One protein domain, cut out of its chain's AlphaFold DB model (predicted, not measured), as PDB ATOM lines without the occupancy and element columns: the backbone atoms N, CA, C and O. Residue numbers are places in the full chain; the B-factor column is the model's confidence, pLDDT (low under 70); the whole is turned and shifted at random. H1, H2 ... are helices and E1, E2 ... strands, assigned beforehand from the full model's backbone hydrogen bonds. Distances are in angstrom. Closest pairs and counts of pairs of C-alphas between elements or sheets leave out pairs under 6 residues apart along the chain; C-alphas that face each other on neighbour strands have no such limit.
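What this domain is: This is residues 188 to 301 of the 397 residues of an uncharacterized protein of Rhododendron simsii (UniProt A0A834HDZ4). A small sheet of three parallel strands, in the order E2, E1, E3, lies in the middle, with the short helix H2 over one face, over E2 and, only just, over E1. The two longest helices, H1 and H5, run opposite ways beyond the E3 edge, with the short H4 between H1 and the sheet, while H3 lies far from the middle, past the end of E2. The printed part has 114 residues, with five named helices and three named strands in the order H1 E1 H2 E2 H3 H4 E3 H5; its class is mixed, helices and strands. It is compact, with a radius of gyration of the C-alphas of 15.0 A and spans of 39 by 37 by 24 A.

How they stand to each other: H1, residues 188 to 200, touches H4, residues 258 to 261; their closest C-alphas, of Leu 194 and Ala 259, are 4.5 A apart. H1 is close to but not clearly touching H5, residues 279 to 299, with the closest C-alphas, of Lys 191 and Gln 297, 7.4 A apart; they run opposite ways at a shallow tilt of 24 degrees. E1, residues 207 to 214, bends by 58 degrees at residue 210 and is the inner strand between E2, residues 238 to 242, and E3, residues 264 to 267. E2 and E1 are parallel at 23 degrees, with N 239 and O 210 within hydrogen-bond range at 2.7 A. E1 and E3 are parallel at 33 degrees, with N 211 and O 266 within hydrogen-bond range at 2.8 A. H2, residues 220 to 226, is on the sheet at a height of 9.7 A; its closest C-alpha to E2 is that of Val 226, 5.7 A from that of Ile 240. E1, H2 and E2 form a strand-helix-strand unit, two parallel neighbour strands with a helix between them in the chain; its crossover is right-handed. H3, residues 245 to 250, is not on the sheet. E2, H3, H4 and E3 form a split unit, with E1 between its strands, and its crossover is right-handed too. H5 only grazes the sheet, with its residues 282 to 289. Every O i to N i+4 pair is within hydrogen-bond range in H1 and H3, against 2 of 3 in H2 and 15 of 17 in H5; H4 is too short for such a pair.

Where its parts are: H1 begins at C-alpha 188 (31.772, 26.916, -85.002) and is 19.0 A long. E1 is 18.7 A long, H2 10.3 A, E2 13.2 A, H3 8.6 A, H4 5.4 A and E3 6.2 A. H5, 30.2 A long, ends at C-alpha 299 (37.203, 25.978, -96.382).

The domain as a whole: The two C-alphas farthest apart, of Lys 233 and Lys 301, are 44.7 A apart. The printed part has no cut, and the links H2 to E2 and E3 to H5 are long. Mean pLDDT of the printed part is 79.2; residues 264 to 282 are under 70.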
ATOM      1  N   GLU A 188      32.330  28.280 -84.909       94.62
ATOM      2  CA  GLU A 188      31.772  26.916 -85.002       94.62
ATOM      3  C   GLU A 188      30.267  26.898 -84.691       94.62
ATOM      4  O   GLU A 188      29.485  26.347 -85.461       94.62
ATOM      5  N   THR A 189      29.842  27.587 -83.628       95.19
ATOM      6  CA  THR A 189      28.423  27.709 -83.264       95.19
ATOM      7  C   THR A 189      27.648  28.511 -84.309       95.19
ATOM      8  O   THR A 189      26.587  28.087 -84.762       95.19
ATOM      9  N   LEU A 190      28.176  29.663 -84.736       93.75
ATOM     10  CA  LEU A 190      27.521  30.507 -85.738       93.75
ATOM     11  C   LEU A 190      27.346  29.770 -87.071       93.75
ATOM     12  O   LEU A 190      26.313  29.896 -87.723       93.75
ATOM     13  N   LYS A 191      28.348  28.998 -87.484       93.12
ATOM     14  CA  LYS A 191      28.327  28.207 -88.712       93.12
ATOM     15  C   LYS A 191      27.206  27.164 -88.694       93.12
ATOM     16  O   LYS A 191      26.509  27.036 -89.703       93.12
ATOM     17  N   GLU A 192      27.007  26.474 -87.569       92.06
ATOM     18  CA  GLU A 192      25.882  25.549 -87.367       92.06
ATOM     19  C   GLU A 192      24.537  26.294 -87.437       92.06
ATOM     20  O   GLU A 192      23.645  25.891 -88.185       92.06
ATOM     21  N   GLU A 193      24.404  27.442 -86.760       91.06
ATOM     22  CA  GLU A 193      23.185  28.265 -86.819       91.06
ATOM     23  C   GLU A 193      22.864  28.741 -88.247       91.06
ATOM     24  O   GLU A 193      21.701  28.755 -88.663       91.06
ATOM     25  N   LEU A 194      23.885  29.131 -89.018       90.19
ATOM     26  CA  LEU A 194      23.746  29.537 -90.418       90.19
ATOM     27  C   LEU A 194      23.293  28.368 -91.300       90.19
ATOM     28  O   LEU A 194      22.434  28.555 -92.164       90.19
ATOM     29  N   GLU A 195      23.828  27.165 -91.084       88.38
ATOM     30  CA  GLU A 195      23.412  25.961 -91.806       88.38
ATOM     31  C   GLU A 195      21.950  25.602 -91.497       88.38
ATOM     32  O   GLU A 195      21.144  25.398 -92.412       88.38
ATOM     33  N   GLU A 196      21.568  25.608 -90.219       89.56
ATOM     34  CA  GLU A 196      20.182  25.408 -89.800       89.56
ATOM     35  C   GLU A 196      19.254  26.478 -90.387       89.56
ATOM     36  O   GLU A 196      18.182  26.164 -90.911       89.56
ATOM     37  N   GLY A 197      19.671  27.747 -90.347       87.31
ATOM     38  CA  GLY A 197      18.966  28.873 -90.954       87.31
ATOM     39  C   GLY A 197      18.725  28.669 -92.449       87.31
ATOM     40  O   GLY A 197      17.604  28.849 -92.933       87.31
ATOM     41  N   ASN A 198      19.748  28.215 -93.171       86.44
ATOM     42  CA  ASN A 198      19.705  27.949 -94.605       86.44
ATOM     43  C   ASN A 198      18.727  26.816 -94.975       86.44
ATOM     44  O   ASN A 198      18.105  26.869 -96.041       86.44
ATOM     45  N   HIS A 199      18.546  25.830 -94.090       86.50
ATOM     46  CA  HIS A 199      17.619  24.709 -94.278       86.50
ATOM     47  C   HIS A 199      16.148  25.041 -93.982       86.50
ATOM     48  O   HIS A 199      15.265  24.314 -94.447       86.50
ATOM     49  N   LYS A 200      15.851  26.144 -93.278       87.88
ATOM     50  CA  LYS A 200      14.466  26.541 -92.941       87.88
ATOM     51  C   LYS A 200      13.613  26.840 -94.172       87.88
ATOM     52  O   LYS A 200      12.428  26.514 -94.185       87.88
ATOM     53  N   VAL A 201      14.197  27.458 -95.202       85.12
ATOM     54  CA  VAL A 201      13.484  27.858 -96.425       85.12
ATOM     55  C   VAL A 201      14.246  27.390 -97.659       85.12
ATOM     56  O   VAL A 201      15.376  27.811 -97.925       85.12
ATOM     57  N   LYS A 202      13.600  26.537 -98.462       85.25
ATOM     58  CA  LYS A 202      14.153  26.076 -99.741       85.25
ATOM     59  C   LYS A 202      14.328  27.268-100.674       85.25
ATOM     60  O   LYS A 202      13.452  28.117-100.754       85.25
ATOM     61  N   TRP A 203      15.406  27.276-101.456       82.38
ATOM     62  CA  TRP A 203      15.725  28.353-102.407       82.38
ATOM     63  C   TRP A 203      14.525  28.858-103.228       82.38
ATOM     64  O   TRP A 203      14.282  30.058-103.308       82.38
ATOM     65  N   LYS A 204      13.741  27.934-103.803       84.38
ATOM     66  CA  LYS A 204      12.566  28.263-104.626       84.38
ATOM     67  C   LYS A 204      11.482  29.047-103.869       84.38
ATOM     68  O   LYS A 204      10.773  29.832-104.490       84.38
ATOM     69  N   ASP A 205      11.406  28.860-102.555       85.50
ATOM     70  CA  ASP A 205      10.393  29.430-101.667       85.50
ATOM     71  C   ASP A 205      10.907  30.705-100.961       85.50
ATOM     72  O   ASP A 205      10.174  31.327-100.196       85.50
ATOM     73  N   ARG A 206      12.161  31.113-101.209       85.25
ATOM     74  CA  ARG A 206      12.729  32.362-100.681       85.25
ATOM     75  C   ARG A 206      12.162  33.583-101.389       85.25
ATOM     76  O   ARG A 206      11.889  33.535-102.594       85.25
ATOM     77  N   VAL A 207      12.087  34.688-100.647       83.44
ATOM     78  CA  VAL A 207      11.633  35.992-101.146       83.44
ATOM     79  C   VAL A 207      12.548  36.437-102.298       83.44
ATOM     80  O   VAL A 207      13.765  36.501-102.100       83.44
ATOM     81  N   PRO A 208      12.008  36.723-103.500       83.94
ATOM     82  CA  PRO A 208      12.794  37.005-104.702       83.94
ATOM     83  C   PRO A 208      13.268  38.464-104.771       83.94
ATOM     84  O   PRO A 208      13.216  39.080-105.829       83.94
ATOM     85  N   TYR A 209      13.709  38.999-103.636       81.19
ATOM     86  CA  TYR A 209      14.299  40.325-103.522       81.19
ATOM     87  C   TYR A 209      15.721  40.196-102.986       81.19
ATOM     88  O   TYR A 209      15.995  39.360-102.115       81.19
ATOM     89  N   ALA A 210      16.598  41.059-103.485       81.88
ATOM     90  CA  ALA A 210      17.842  41.374-102.818       81.88
ATOM     91  C   ALA A 210      17.559  41.959-101.438       81.88
ATOM     92  O   ALA A 210      16.631  42.743-101.265       81.88
ATOM     93  N   TYR A 211      18.336  41.549-100.446       83.44
ATOM     94  CA  TYR A 211      18.173  41.953 -99.063       83.44
ATOM     95  C   TYR A 211      19.505  42.423 -98.500       83.44
ATOM     96  O   TYR A 211      20.508  41.702 -98.517       83.44
ATOM     97  N   TRP A 212      19.487  43.622 -97.929       86.94
ATOM     98  CA  TRP A 212      20.596  44.142 -97.149       86.94
ATOM     99  C   TRP A 212      20.071  44.878 -95.923       86.94
ATOM    100  O   TRP A 212      19.170  45.714 -96.014       86.94
ATOM    101  N   LYS A 213      20.670  44.598 -94.765       86.75
ATOM    102  CA  LYS A 213      20.419  45.332 -93.528       86.75
ATOM    103  C   LYS A 213      21.749  45.706 -92.888       86.75
ATOM    104  O   LYS A 213      22.539  44.829 -92.555       86.75
ATOM    105  N   GLY A 214      22.003  47.000 -92.709       88.31
ATOM    106  CA  GLY A 214      23.279  47.460 -92.163       88.31
ATOM    107  C   GLY A 214      23.355  48.951 -91.842       88.31
ATOM    108  O   GLY A 214      22.416  49.730 -92.033       88.31
ATOM    109  N   ASN A 215      24.509  49.369 -91.323       87.56
ATOM    110  CA  ASN A 215      24.770  50.777 -91.036       87.56
ATOM    111  C   ASN A 215      25.109  51.536 -92.331       87.56
ATOM    112  O   ASN A 215      26.196  51.360 -92.885       87.56
ATOM    113  N   ILE A 216      24.204  52.403 -92.791       89.06
ATOM    114  CA  ILE A 216      24.361  53.161 -94.042       89.06
ATOM    115  C   ILE A 216      25.394  54.285 -93.920       89.06
ATOM    116  O   ILE A 216      25.946  54.727 -94.918       89.06
ATOM    117  N   TRP A 217      25.714  54.718 -92.698       88.19
ATOM    118  CA  TRP A 217      26.630  55.835 -92.449       88.19
ATOM    119  C   TRP A 217      28.107  55.464 -92.599       88.19
ATOM    120  O   TRP A 217      28.968  56.333 -92.556       88.19
ATOM    121  N   THR A 218      28.408  54.180 -92.801       84.50
ATOM    122  CA  THR A 218      29.783  53.657 -92.901       84.50
ATOM    123  C   THR A 218      30.400  53.777 -94.299       84.50
ATOM    124  O   THR A 218      31.534  53.360 -94.500       84.50
ATOM    125  N   GLY A 219      29.689  54.350 -95.275       85.31
ATOM    126  CA  GLY A 219      30.253  54.660 -96.589       85.31
ATOM    127  C   GLY A 219      29.214  55.163 -97.586       85.31
ATOM    128  O   GLY A 219      28.043  54.796 -97.503       85.31
ATOM    129  N   GLN A 220      29.651  55.973 -98.555       86.75
ATOM    130  CA  GLN A 220      28.769  56.594 -99.552       86.75
ATOM    131  C   GLN A 220      27.987  55.554-100.371       86.75
ATOM    132  O   GLN A 220      26.775  55.672-100.509       86.75
ATOM    133  N   VAL A 221      28.648  54.469-100.789       87.12
ATOM    134  CA  VAL A 221      28.021  53.365-101.540       87.12
ATOM    135  C   VAL A 221      26.818  52.770-100.796       87.12
ATOM    136  O   VAL A 221      25.806  52.444-101.407       87.12
ATOM    137  N   ARG A 222      26.878  52.665 -99.460       88.50
ATOM    138  CA  ARG A 222      25.759  52.140 -98.657       88.50
ATOM    139  C   ARG A 222      24.596  53.125 -98.574       88.50
ATOM    140  O   ARG A 222      23.453  52.692 -98.482       88.50
ATOM    141  N   GLN A 223      24.871  54.429 -98.608       89.25
ATOM    142  CA  GLN A 223      23.825  55.451 -98.694       89.25
ATOM    143  C   GLN A 223      23.162  55.434-100.071       89.25
ATOM    144  O   GLN A 223      21.941  55.538-100.168       89.25
ATOM    145  N   ASP A 224      23.952  55.256-101.129       87.94
ATOM    146  CA  ASP A 224      23.437  55.157-102.492       87.94
ATOM    147  C   ASP A 224      22.605  53.887-102.689       87.94
ATOM    148  O   ASP A 224      21.540  53.959-103.297       87.94
ATOM    149  N   LEU A 225      22.988  52.769-102.062       85.31
ATOM    150  CA  LEU A 225      22.213  51.526-102.078       85.31
ATOM    151  C   LEU A 225      20.777  51.714-101.555       85.31
ATOM    152  O   LEU A 225      19.850  51.087-102.060       85.31
ATOM    153  N   VAL A 226      20.548  52.616-100.592       87.88
ATOM    154  CA  VAL A 226      19.193  52.920-100.087       87.88
ATOM    155  C   VAL A 226      18.297  53.506-101.181       87.88
ATOM    156  O   VAL A 226      17.089  53.272-101.166       87.88
ATOM    157  N   LYS A 227      18.865  54.216-102.164       86.62
ATOM    158  CA  LYS A 227      18.108  54.777-103.296       86.62
ATOM    159  C   LYS A 227      17.515  53.687-104.188       86.62
ATOM    160  O   LYS A 227      16.547  53.959-104.891       86.62
ATOM    161  N   CYS A 228      18.050  52.467-104.135       84.25
ATOM    162  CA  CYS A 228      17.503  51.318-104.845       84.25
ATOM    163  C   CYS A 228      16.255  50.749-104.158       84.25
ATOM    164  O   CYS A 228      15.565  49.952-104.770       84.25
ATOM    165  N   ASN A 229      15.924  51.105-102.915       85.88
ATOM    166  CA  ASN A 229      14.811  50.465-102.209       85.88
ATOM    167  C   ASN A 229      13.461  50.630-102.947       85.88
ATOM    168  O   ASN A 229      13.212  51.655-103.593       85.88
ATOM    169  N   VAL A 230      12.586  49.625-102.834       80.88
ATOM    170  CA  VAL A 230      11.259  49.624-103.477       80.88
ATOM    171  C   VAL A 230      10.440  50.844-103.042       80.88
ATOM    172  O   VAL A 230      10.372  51.185-101.861       80.88
ATOM    173  N   SER A 231       9.780  51.494-104.001       80.56
ATOM    174  CA  SER A 231       8.851  52.606-103.775       80.56
ATOM    175  C   SER A 231       7.676  52.549-104.756       80.56
ATOM    176  O   SER A 231       7.698  51.786-105.717       80.56
ATOM    177  N   GLU A 232       6.672  53.415-104.586       77.38
ATOM    178  CA  GLU A 232       5.537  53.517-105.522       77.38
ATOM    179  C   GLU A 232       5.954  53.815-106.974       77.38
ATOM    180  O   GLU A 232       5.197  53.545-107.903       77.38
ATOM    181  N   LYS A 233       7.145  54.392-107.179       78.44
ATOM    182  CA  LYS A 233       7.634  54.842-108.491       78.44
ATOM    183  C   LYS A 233       8.684  53.921-109.111       78.44
ATOM    184  O   LYS A 233       8.967  54.063-110.296       78.44
ATOM    185  N   GLN A 234       9.279  53.025-108.327       77.38
ATOM    186  CA  GLN A 234      10.356  52.142-108.776       77.38
ATOM    187  C   GLN A 234      10.391  50.857-107.948       77.38
ATOM    188  O   GLN A 234      10.345  50.901-106.719       77.38
ATOM    189  N   ASP A 235      10.540  49.726-108.627       81.44
ATOM    190  CA  ASP A 235      10.880  48.449-108.011       81.44
ATOM    191  C   ASP A 235      12.192  47.959-108.635       81.44
ATOM    192  O   ASP A 235      12.219  47.504-109.778       81.44
ATOM    193  N   SER A 236      13.294  48.116-107.900       77.75
ATOM    194  CA  SER A 236      14.618  47.637-108.317       77.75
ATOM    195  C   SER A 236      14.839  46.149-108.011       77.75
ATOM    196  O   SER A 236      15.885  45.601-108.355       77.75
ATOM    197  N   GLY A 237      13.896  45.498-107.318       79.94
ATOM    198  CA  GLY A 237      14.080  44.160-106.773       79.94
ATOM    199  C   GLY A 237      14.926  44.096-105.495       79.94
ATOM    200  O   GLY A 237      15.368  43.002-105.149       79.94
ATOM    201  N   ALA A 238      15.148  45.205-104.770       84.62
ATOM    202  CA  ALA A 238      15.929  45.225-103.524       84.62
ATOM    203  C   ALA A 238      15.204  45.820-102.305       84.62
ATOM    204  O   ALA A 238      14.533  46.846-102.388       84.62
ATOM    205  N   LEU A 239      15.420  45.191-101.150       86.12
ATOM    206  CA  LEU A 239      14.956  45.581 -99.825       86.12
ATOM    207  C   LEU A 239      16.158  45.979 -98.963       86.12
ATOM    208  O   LEU A 239      16.942  45.131 -98.525       86.12
ATOM    209  N   ILE A 240      16.302  47.282 -98.728       88.38
ATOM    210  CA  ILE A 240      17.472  47.868 -98.064       88.38
ATOM    211  C   ILE A 240      17.036  48.523 -96.752       88.38
ATOM    212  O   ILE A 240      16.238  49.461 -96.749       88.38
ATOM    213  N   TYR A 241      17.572  48.042 -95.630       88.00
ATOM    214  CA  TYR A 241      17.201  48.491 -94.287       88.00
ATOM    215  C   TYR A 241      18.391  49.085 -93.534       88.00
ATOM    216  O   TYR A 241      19.450  48.470 -93.409       88.00
ATOM    217  N   HIS A 242      18.200  50.273 -92.962       89.56
ATOM    218  CA  HIS A 242      19.175  50.839 -92.040       89.56
ATOM    219  C   HIS A 242      19.096  50.150 -90.672       89.56
ATOM    220  O   HIS A 242      18.011  49.933 -90.133       89.56
ATOM    221  N   VAL A 243      20.256  49.823 -90.103       87.12
ATOM    222  CA  VAL A 243      20.392  49.403 -88.706       87.12
ATOM    223  C   VAL A 243      20.449  50.624 -87.795       87.12
ATOM    224  O   VAL A 243      21.440  51.355 -87.802       87.12
ATOM    225  N   ASP A 244      19.411  50.793 -86.977       87.12
ATOM    226  CA  ASP A 244      19.452  51.652 -85.794       87.12
ATOM    227  C   ASP A 244      20.133  50.892 -84.649       87.12
ATOM    228  O   ASP A 244      19.568  49.965 -84.065       87.12
ATOM    229  N   TRP A 245      21.369  51.280 -84.345       84.31
ATOM    230  CA  TRP A 245      22.194  50.634 -83.326       84.31
ATOM    231  C   TRP A 245      21.597  50.699 -81.925       84.31
ATOM    232  O   TRP A 245      21.661  49.706 -81.205       84.31
ATOM    233  N   LEU A 246      21.000  51.831 -81.545       86.00
ATOM    234  CA  LEU A 246      20.429  51.998 -80.208       86.00
ATOM    235  C   LEU A 246      19.222  51.075 -80.033       86.00
ATOM    236  O   LEU A 246      19.051  50.455 -78.984       86.00
ATOM    237  N   HIS A 247      18.404  50.955 -81.079       88.00
ATOM    238  CA  HIS A 247      17.278  50.034 -81.075       88.00
ATOM    239  C   HIS A 247      17.728  48.564 -81.067       88.00
ATOM    240  O   HIS A 247      17.222  47.771 -80.273       88.00
ATOM    241  N   GLU A 248      18.687  48.183 -81.917       87.19
ATOM    242  CA  GLU A 248      19.180  46.801 -81.962       87.19
ATOM    243  C   GLU A 248      19.863  46.394 -80.650       87.19
ATOM    244  O   GLU A 248      19.645  45.277 -80.186       87.19
ATOM    245  N   GLU A 249      20.599  47.293 -79.992       85.62
ATOM    246  CA  GLU A 249      21.200  47.032 -78.680       85.62
ATOM    247  C   GLU A 249      20.124  46.741 -77.617       85.62
ATOM    248  O   GLU A 249      20.204  45.731 -76.909       85.62
ATOM    249  N   GLN A 250      19.055  47.548 -77.564       88.25
ATOM    250  CA  GLN A 250      17.903  47.309 -76.680       88.25
ATOM    251  C   GLN A 250      17.226  45.963 -76.967       88.25
ATOM    252  O   GLN A 250      16.843  45.236 -76.046       88.25
ATOM    253  N   MET A 251      17.115  45.610 -78.247       88.25
ATOM    254  CA  MET A 251      16.519  44.355 -78.705       88.25
ATOM    255  C   MET A 251      17.501  43.184 -78.722       88.25
ATOM    256  O   MET A 251      17.130  42.083 -79.145       88.25
ATOM    257  N   ARG A 252      18.727  43.380 -78.217       86.75
ATOM    258  CA  ARG A 252      19.765  42.349 -78.146       86.75
ATOM    259  C   ARG A 252      20.072  41.724 -79.514       86.75
ATOM    260  O   ARG A 252      20.226  40.512 -79.609       86.75
ATOM    261  N   PHE A 253      20.085  42.539 -80.568       85.81
ATOM    262  CA  PHE A 253      20.399  42.165 -81.954       85.81
ATOM    263  C   PHE A 253      19.541  41.025 -82.534       85.81
ATOM    264  O   PHE A 253      19.862  40.433 -83.564       85.81
ATOM    265  N   LYS A 254      18.385  40.722 -81.926       83.81
ATOM    266  CA  LYS A 254      17.487  39.652 -82.396       83.81
ATOM    267  C   LYS A 254      16.966  39.890 -83.814       83.81
ATOM    268  O   LYS A 254      16.700  38.929 -84.528       83.81
ATOM    269  N   HIS A 255      16.830  41.151 -84.221       80.88
ATOM    270  CA  HIS A 255      16.343  41.535 -85.550       80.88
ATOM    271  C   HIS A 255      17.459  41.636 -86.600       80.88
ATOM    272  O   HIS A 255      17.175  41.912 -87.767       80.88
ATOM    273  N   THR A 256      18.716  41.457 -86.200       82.19
ATOM    274  CA  THR A 256      19.904  41.471 -87.064       82.19
ATOM    275  C   THR A 256      20.680  40.153 -87.020       82.19
ATOM    276  O   THR A 256      21.666  40.010 -87.740       82.19
ATOM    277  N   ASN A 257      20.200  39.154 -86.265       85.00
ATOM    278  CA  ASN A 257      20.790  37.819 -86.197       85.00
ATOM    279  C   ASN A 257      20.982  37.221 -87.603       85.00
ATOM    280  O   ASN A 257      20.021  37.077 -88.361       85.00
ATOM    281  N   LEU A 258      22.222  36.856 -87.936       86.88
ATOM    282  CA  LEU A 258      22.622  36.431 -89.281       86.88
ATOM    283  C   LEU A 258      21.875  35.174 -89.755       86.88
ATOM    284  O   LEU A 258      21.376  35.139 -90.880       86.88
ATOM    285  N   ALA A 259      21.709  34.174 -88.886       84.31
ATOM    286  CA  ALA A 259      21.006  32.931 -89.210       84.31
ATOM    287  C   ALA A 259      19.519  33.142 -89.545       84.31
ATOM    288  O   ALA A 259      18.931  32.381 -90.319       84.31
ATOM    289  N   SER A 260      18.901  34.203 -89.018       82.31
ATOM    290  CA  SER A 260      17.512  34.563 -89.333       82.31
ATOM    291  C   SER A 260      17.326  35.185 -90.727       82.31
ATOM    292  O   SER A 260      16.207  35.212 -91.241       82.31
ATOM    293  N   GLN A 261      18.409  35.632 -91.375       78.44
ATOM    294  CA  GLN A 261      18.351  36.331 -92.664       78.44
ATOM    295  C   GLN A 261      18.249  35.383 -93.876       78.44
ATOM    296  O   GLN A 261      17.993  35.834 -94.991       78.44
ATOM    297  N   CYS A 262      18.357  34.064 -93.671       76.75
ATOM    298  CA  CYS A 262      18.360  33.025 -94.717       76.75
ATOM    299  C   CYS A 262      17.001  32.793 -95.430       76.75
ATOM    300  O   CYS A 262      16.738  31.716 -95.968       76.75
ATOM    301  N   THR A 263      16.117  33.790 -95.435       74.81
ATOM    302  CA  THR A 263      14.758  33.751 -96.006       74.81
ATOM    303  C   THR A 263      14.642  34.460 -97.363       74.81
ATOM    304  O   THR A 263      13.653  34.264 -98.074       74.81
ATOM    305  N   HIS A 264      15.660  35.229 -97.761       60.84
ATOM    306  CA  HIS A 264      15.714  35.994 -99.015       60.84
ATOM    307  C   HIS A 264      16.675  35.341-100.025       60.84
ATOM    308  O   HIS A 264      17.613  34.643 -99.632       60.84
ATOM    309  N   ARG A 265      16.420  35.498-101.336       53.28
ATOM    310  CA  ARG A 265      17.230  34.857-102.398       53.28
ATOM    311  C   ARG A 265      18.633  35.445-102.508       53.28
ATOM    312  O   ARG A 265      19.567  34.693-102.763       53.28
ATOM    313  N   GLU A 266      18.793  36.736-102.250       52.59
ATOM    314  CA  GLU A 266      20.098  37.392-102.265       52.59
ATOM    315  C   GLU A 266      20.308  38.136-100.948       52.59
ATOM    316  O   GLU A 266      19.872  39.264-100.765       52.59
ATOM    317  N   SER A 267      20.953  37.477 -99.994       43.56
ATOM    318  CA  SER A 267      21.524  38.114 -98.808       43.56
ATOM    319  C   SER A 267      22.931  38.582 -99.176       43.56
ATOM    320  O   SER A 267      23.828  37.756 -99.350       43.56
ATOM    321  N   SER A 268      23.128  39.880 -99.379       45.69
ATOM    322  CA  SER A 268      24.376  40.392 -99.951       45.69
ATOM    323  C   SER A 268      25.362  40.959 -98.932       45.69
ATOM    324  O   SER A 268      24.995  41.794 -98.108       45.69
ATOM    325  N   ILE A 269      26.643  40.622 -99.131       31.02
ATOM    326  CA  ILE A 269      27.753  41.598 -99.094       31.02
ATOM    327  C   ILE A 269      28.211  41.995-100.516       31.02
ATOM    328  O   ILE A 269      28.850  43.027-100.672       31.02
ATOM    329  N   GLN A 270      27.806  41.294-101.580       26.33
ATOM    330  CA  GLN A 270      28.007  41.739-102.968       26.33
ATOM    331  C   GLN A 270      26.751  41.434-103.790       26.33
ATOM    332  O   GLN A 270      26.398  40.272-103.969       26.33
ATOM    333  N   LEU A 271      26.055  42.480-104.242       35.91
ATOM    334  CA  LEU A 271      24.929  42.375-105.172       35.91
ATOM    335  C   LEU A 271      25.457  42.463-106.602       35.91
ATOM    336  O   LEU A 271      26.150  43.416-106.946       35.91
ATOM    337  N   GLN A 272      25.084  41.498-107.443       28.34
ATOM    338  CA  GLN A 272      24.963  41.731-108.878       28.34
ATOM    339  C   GLN A 272      23.476  41.897-109.174       28.34
ATOM    340  O   GLN A 272      22.724  40.928-109.163       28.34
ATOM    341  N   PHE A 273      23.056  43.132-109.432       36.56
ATOM    342  CA  PHE A 273      21.698  43.441-109.858       36.56
ATOM    343  C   PHE A 273      21.482  42.976-111.297       36.56
ATOM    344  O   PHE A 273      21.999  43.598-112.221       36.56
ATOM    345  N   GLN A 274      20.676  41.934-111.513       35.84
ATOM    346  CA  GLN A 274      19.967  41.737-112.781       35.84
ATOM    347  C   GLN A 274      18.572  41.153-112.533       35.84
ATOM    348  O   GLN A 274      18.399  40.249-111.724       35.84
ATOM    349  N   SER A 275      17.588  41.701-113.255       39.94
ATOM    350  CA  SER A 275      16.144  41.446-113.145       39.94
ATOM    351  C   SER A 275      15.757  40.024-112.679       39.94
ATOM    352  O   SER A 275      16.083  39.046-113.364       39.94
ATOM    353  N   PRO A 276      14.958  39.882-111.598       44.34
ATOM    354  CA  PRO A 276      14.544  38.583-111.050       44.34
ATOM    355  C   PRO A 276      13.620  37.768-111.979       44.34
ATOM    356  O   PRO A 276      13.285  36.618-111.680       44.34
ATOM    357  N   HIS A 277      13.215  38.331-113.122       44.66
ATOM    358  CA  HIS A 277      12.169  37.783-113.987       44.66
ATOM    359  C   HIS A 277      12.646  36.748-115.015       44.66
ATOM    360  O   HIS A 277      11.813  36.138-115.683       44.66
ATOM    361  N   SER A 278      13.953  36.491-115.143       44.59
ATOM    362  CA  SER A 278      14.445  35.442-116.043       44.59
ATOM    363  C   SER A 278      14.772  34.146-115.292       44.59
ATOM    364  O   SER A 278      15.619  34.096-114.396       44.59
ATOM    365  N   TYR A 279      14.108  33.056-115.687       46.25
ATOM    366  CA  TYR A 279      14.320  31.698-115.164       46.25
ATOM    367  C   TYR A 279      15.796  31.261-115.230       46.25
ATOM    368  O   TYR A 279      16.289  30.602-114.314       46.25
ATOM    369  N   MET A 280      16.531  31.690-116.264       37.00
ATOM    370  CA  MET A 280      17.940  31.329-116.459       37.00
ATOM    371  C   MET A 280      18.879  31.999-115.439       37.00
ATOM    372  O   MET A 280      19.900  31.418-115.073       37.00
ATOM    373  N   HIS A 281      18.521  33.186-114.938       62.84
ATOM    374  CA  HIS A 281      19.302  33.899-113.919       62.84
ATOM    375  C   HIS A 281      19.080  33.301-112.524       62.84
ATOM    376  O   HIS A 281      20.020  33.207-111.741       62.84
ATOM    377  N   ASN A 282      17.878  32.780-112.247       68.94
ATOM    378  CA  ASN A 282      17.558  32.144-110.965       68.94
ATOM    379  C   ASN A 282      18.350  30.844-110.714       68.94
ATOM    380  O   ASN A 282      18.709  30.569-109.570       68.94
ATOM    381  N   VAL A 283      18.632  30.049-111.758       76.25
ATOM    382  CA  VAL A 283      19.454  28.828-111.632       76.25
ATOM    383  C   VAL A 283      20.915  29.187-111.368       76.25
ATOM    384  O   VAL A 283      21.502  28.673-110.420       76.25
ATOM    385  N   ARG A 284      21.480  30.134-112.131       83.19
ATOM    386  CA  ARG A 284      22.866  30.590-111.934       83.19
ATOM    387  C   ARG A 284      23.079  31.240-110.567       83.19
ATOM    388  O   ARG A 284      24.055  30.925-109.898       83.19
ATOM    389  N   ALA A 285      22.153  32.088-110.116       82.31
ATOM    390  CA  ALA A 285      22.208  32.684-108.780       82.31
ATOM    391  C   ALA A 285      22.182  31.608-107.681       82.31
ATOM    392  O   ALA A 285      22.945  31.680-106.718       82.31
ATOM    393  N   GLN A 286      21.368  30.559-107.857       83.88
ATOM    394  CA  GLN A 286      21.346  29.427-106.933       83.88
ATOM    395  C   GLN A 286      22.676  28.667-106.913       83.88
ATOM    396  O   GLN A 286      23.127  28.258-105.845       83.88
ATOM    397  N   GLU A 287      23.278  28.429-108.077       88.31
ATOM    398  CA  GLU A 287      24.568  27.747-108.199       88.31
ATOM    399  C   GLU A 287      25.685  28.545-107.525       88.31
ATOM    400  O   GLU A 287      26.438  27.975-106.738       88.31
ATOM    401  N   ILE A 288      25.733  29.863-107.749       88.44
ATOM    402  CA  ILE A 288      26.681  30.773-107.091       88.44
ATOM    403  C   ILE A 288      26.471  30.752-105.573       88.44
ATOM    404  O   ILE A 288      27.427  30.537-104.829       88.44
ATOM    405  N   GLY A 289      25.226  30.899-105.108       86.31
ATOM    406  CA  GLY A 289      24.897  30.855-103.682       86.31
ATOM    407  C   GLY A 289      25.306  29.531-103.031       86.31
ATOM    408  O   GLY A 289      25.942  29.529-101.982       86.31
ATOM    409  N   LYS A 290      25.024  28.396-103.685       88.94
ATOM    410  CA  LYS A 290      25.446  27.066-103.213       88.94
ATOM    411  C   LYS A 290      26.963  26.914-103.186       88.94
ATOM    412  O   LYS A 290      27.477  26.356-102.223       88.94
ATOM    413  N   ALA A 291      27.668  27.380-104.216       92.50
ATOM    414  CA  ALA A 291      29.124  27.317-104.272       92.50
ATOM    415  C   ALA A 291      29.760  28.157-103.155       92.50
ATOM    416  O   ALA A 291      30.652  27.669-102.467       92.50
ATOM    417  N   GLY A 292      29.247  29.369-102.916       90.75
ATOM    418  CA  GLY A 292      29.683  30.233-101.818       90.75
ATOM    419  C   GLY A 292      29.423  29.611-100.446       90.75
ATOM    420  O   GLY A 292      30.337  29.526 -99.630       90.75
ATOM    421  N   SER A 293      28.209  29.101-100.202       89.44
ATOM    422  CA  SER A 293      27.902  28.392 -98.953       89.44
ATOM    423  C   SER A 293      28.803  27.174 -98.758       89.44
ATOM    424  O   SER A 293      29.329  26.986 -97.668       89.44
ATOM    425  N   LYS A 294      29.023  26.373 -99.808       91.25
ATOM    426  CA  LYS A 294      29.910  25.208 -99.754       91.25
ATOM    427  C   LYS A 294      31.337  25.614 -99.385       91.25
ATOM    428  O   LYS A 294      31.899  25.030 -98.467       91.25
ATOM    429  N   PHE A 295      31.881  26.644-100.034       93.19
ATOM    430  CA  PHE A 295      33.213  27.163 -99.727       93.19
ATOM    431  C   PHE A 295      33.326  27.592 -98.261       93.19
ATOM    432  O   PHE A 295      34.214  27.131 -97.561       93.19
ATOM    433  N   ILE A 296      32.397  28.403 -97.746       91.19
ATOM    434  CA  ILE A 296      32.433  28.831 -96.338       91.19
ATOM    435  C   ILE A 296      32.340  27.633 -95.380       91.19
ATOM    436  O   ILE A 296      33.041  27.586 -94.374       91.19
ATOM    437  N   GLN A 297      31.512  26.638 -95.697       88.81
ATOM    438  CA  GLN A 297      31.321  25.462 -94.846       88.81
ATOM    439  C   GLN A 297      32.537  24.518 -94.836       88.81
ATOM    440  O   GLN A 297      32.848  23.905 -93.805       88.81
ATOM    441  N   GLU A 298      33.219  24.390 -95.974       91.44
ATOM    442  CA  GLU A 298      34.320  23.447 -96.176       91.44
ATOM    443  C   GLU A 298      35.699  24.064 -95.924       91.44
ATOM    444  O   GLU A 298      36.537  23.418 -95.293       91.44
ATOM    445  N   GLU A 299      35.905  25.304 -96.357       93.25
ATOM    446  CA  GLU A 299      37.203  25.978 -96.382       93.25
ATOM    447  C   GLU A 299      37.389  26.930 -95.201       93.25
ATOM    448  O   GLU A 299      38.486  27.025 -94.661       93.25
ATOM    449  N   LEU A 300      36.325  27.569 -94.707       94.06
ATOM    450  CA  LEU A 300      36.409  28.452 -93.542       94.06
ATOM    451  C   LEU A 300      36.013  27.697 -92.266       94.06
ATOM    452  O   LEU A 300      34.963  27.932 -91.685       94.06
ATOM    453  N   LYS A 301      36.833  26.740 -91.830       94.94
ATOM    454  CA  LYS A 301      36.656  25.990 -90.563       94.94
ATOM    455  C   LYS A 301      37.627  26.503 -89.503       94.94
ATOM    456  O   LYS A 301      38.720  26.931 -89.874       94.94
TER     457      LYS A 301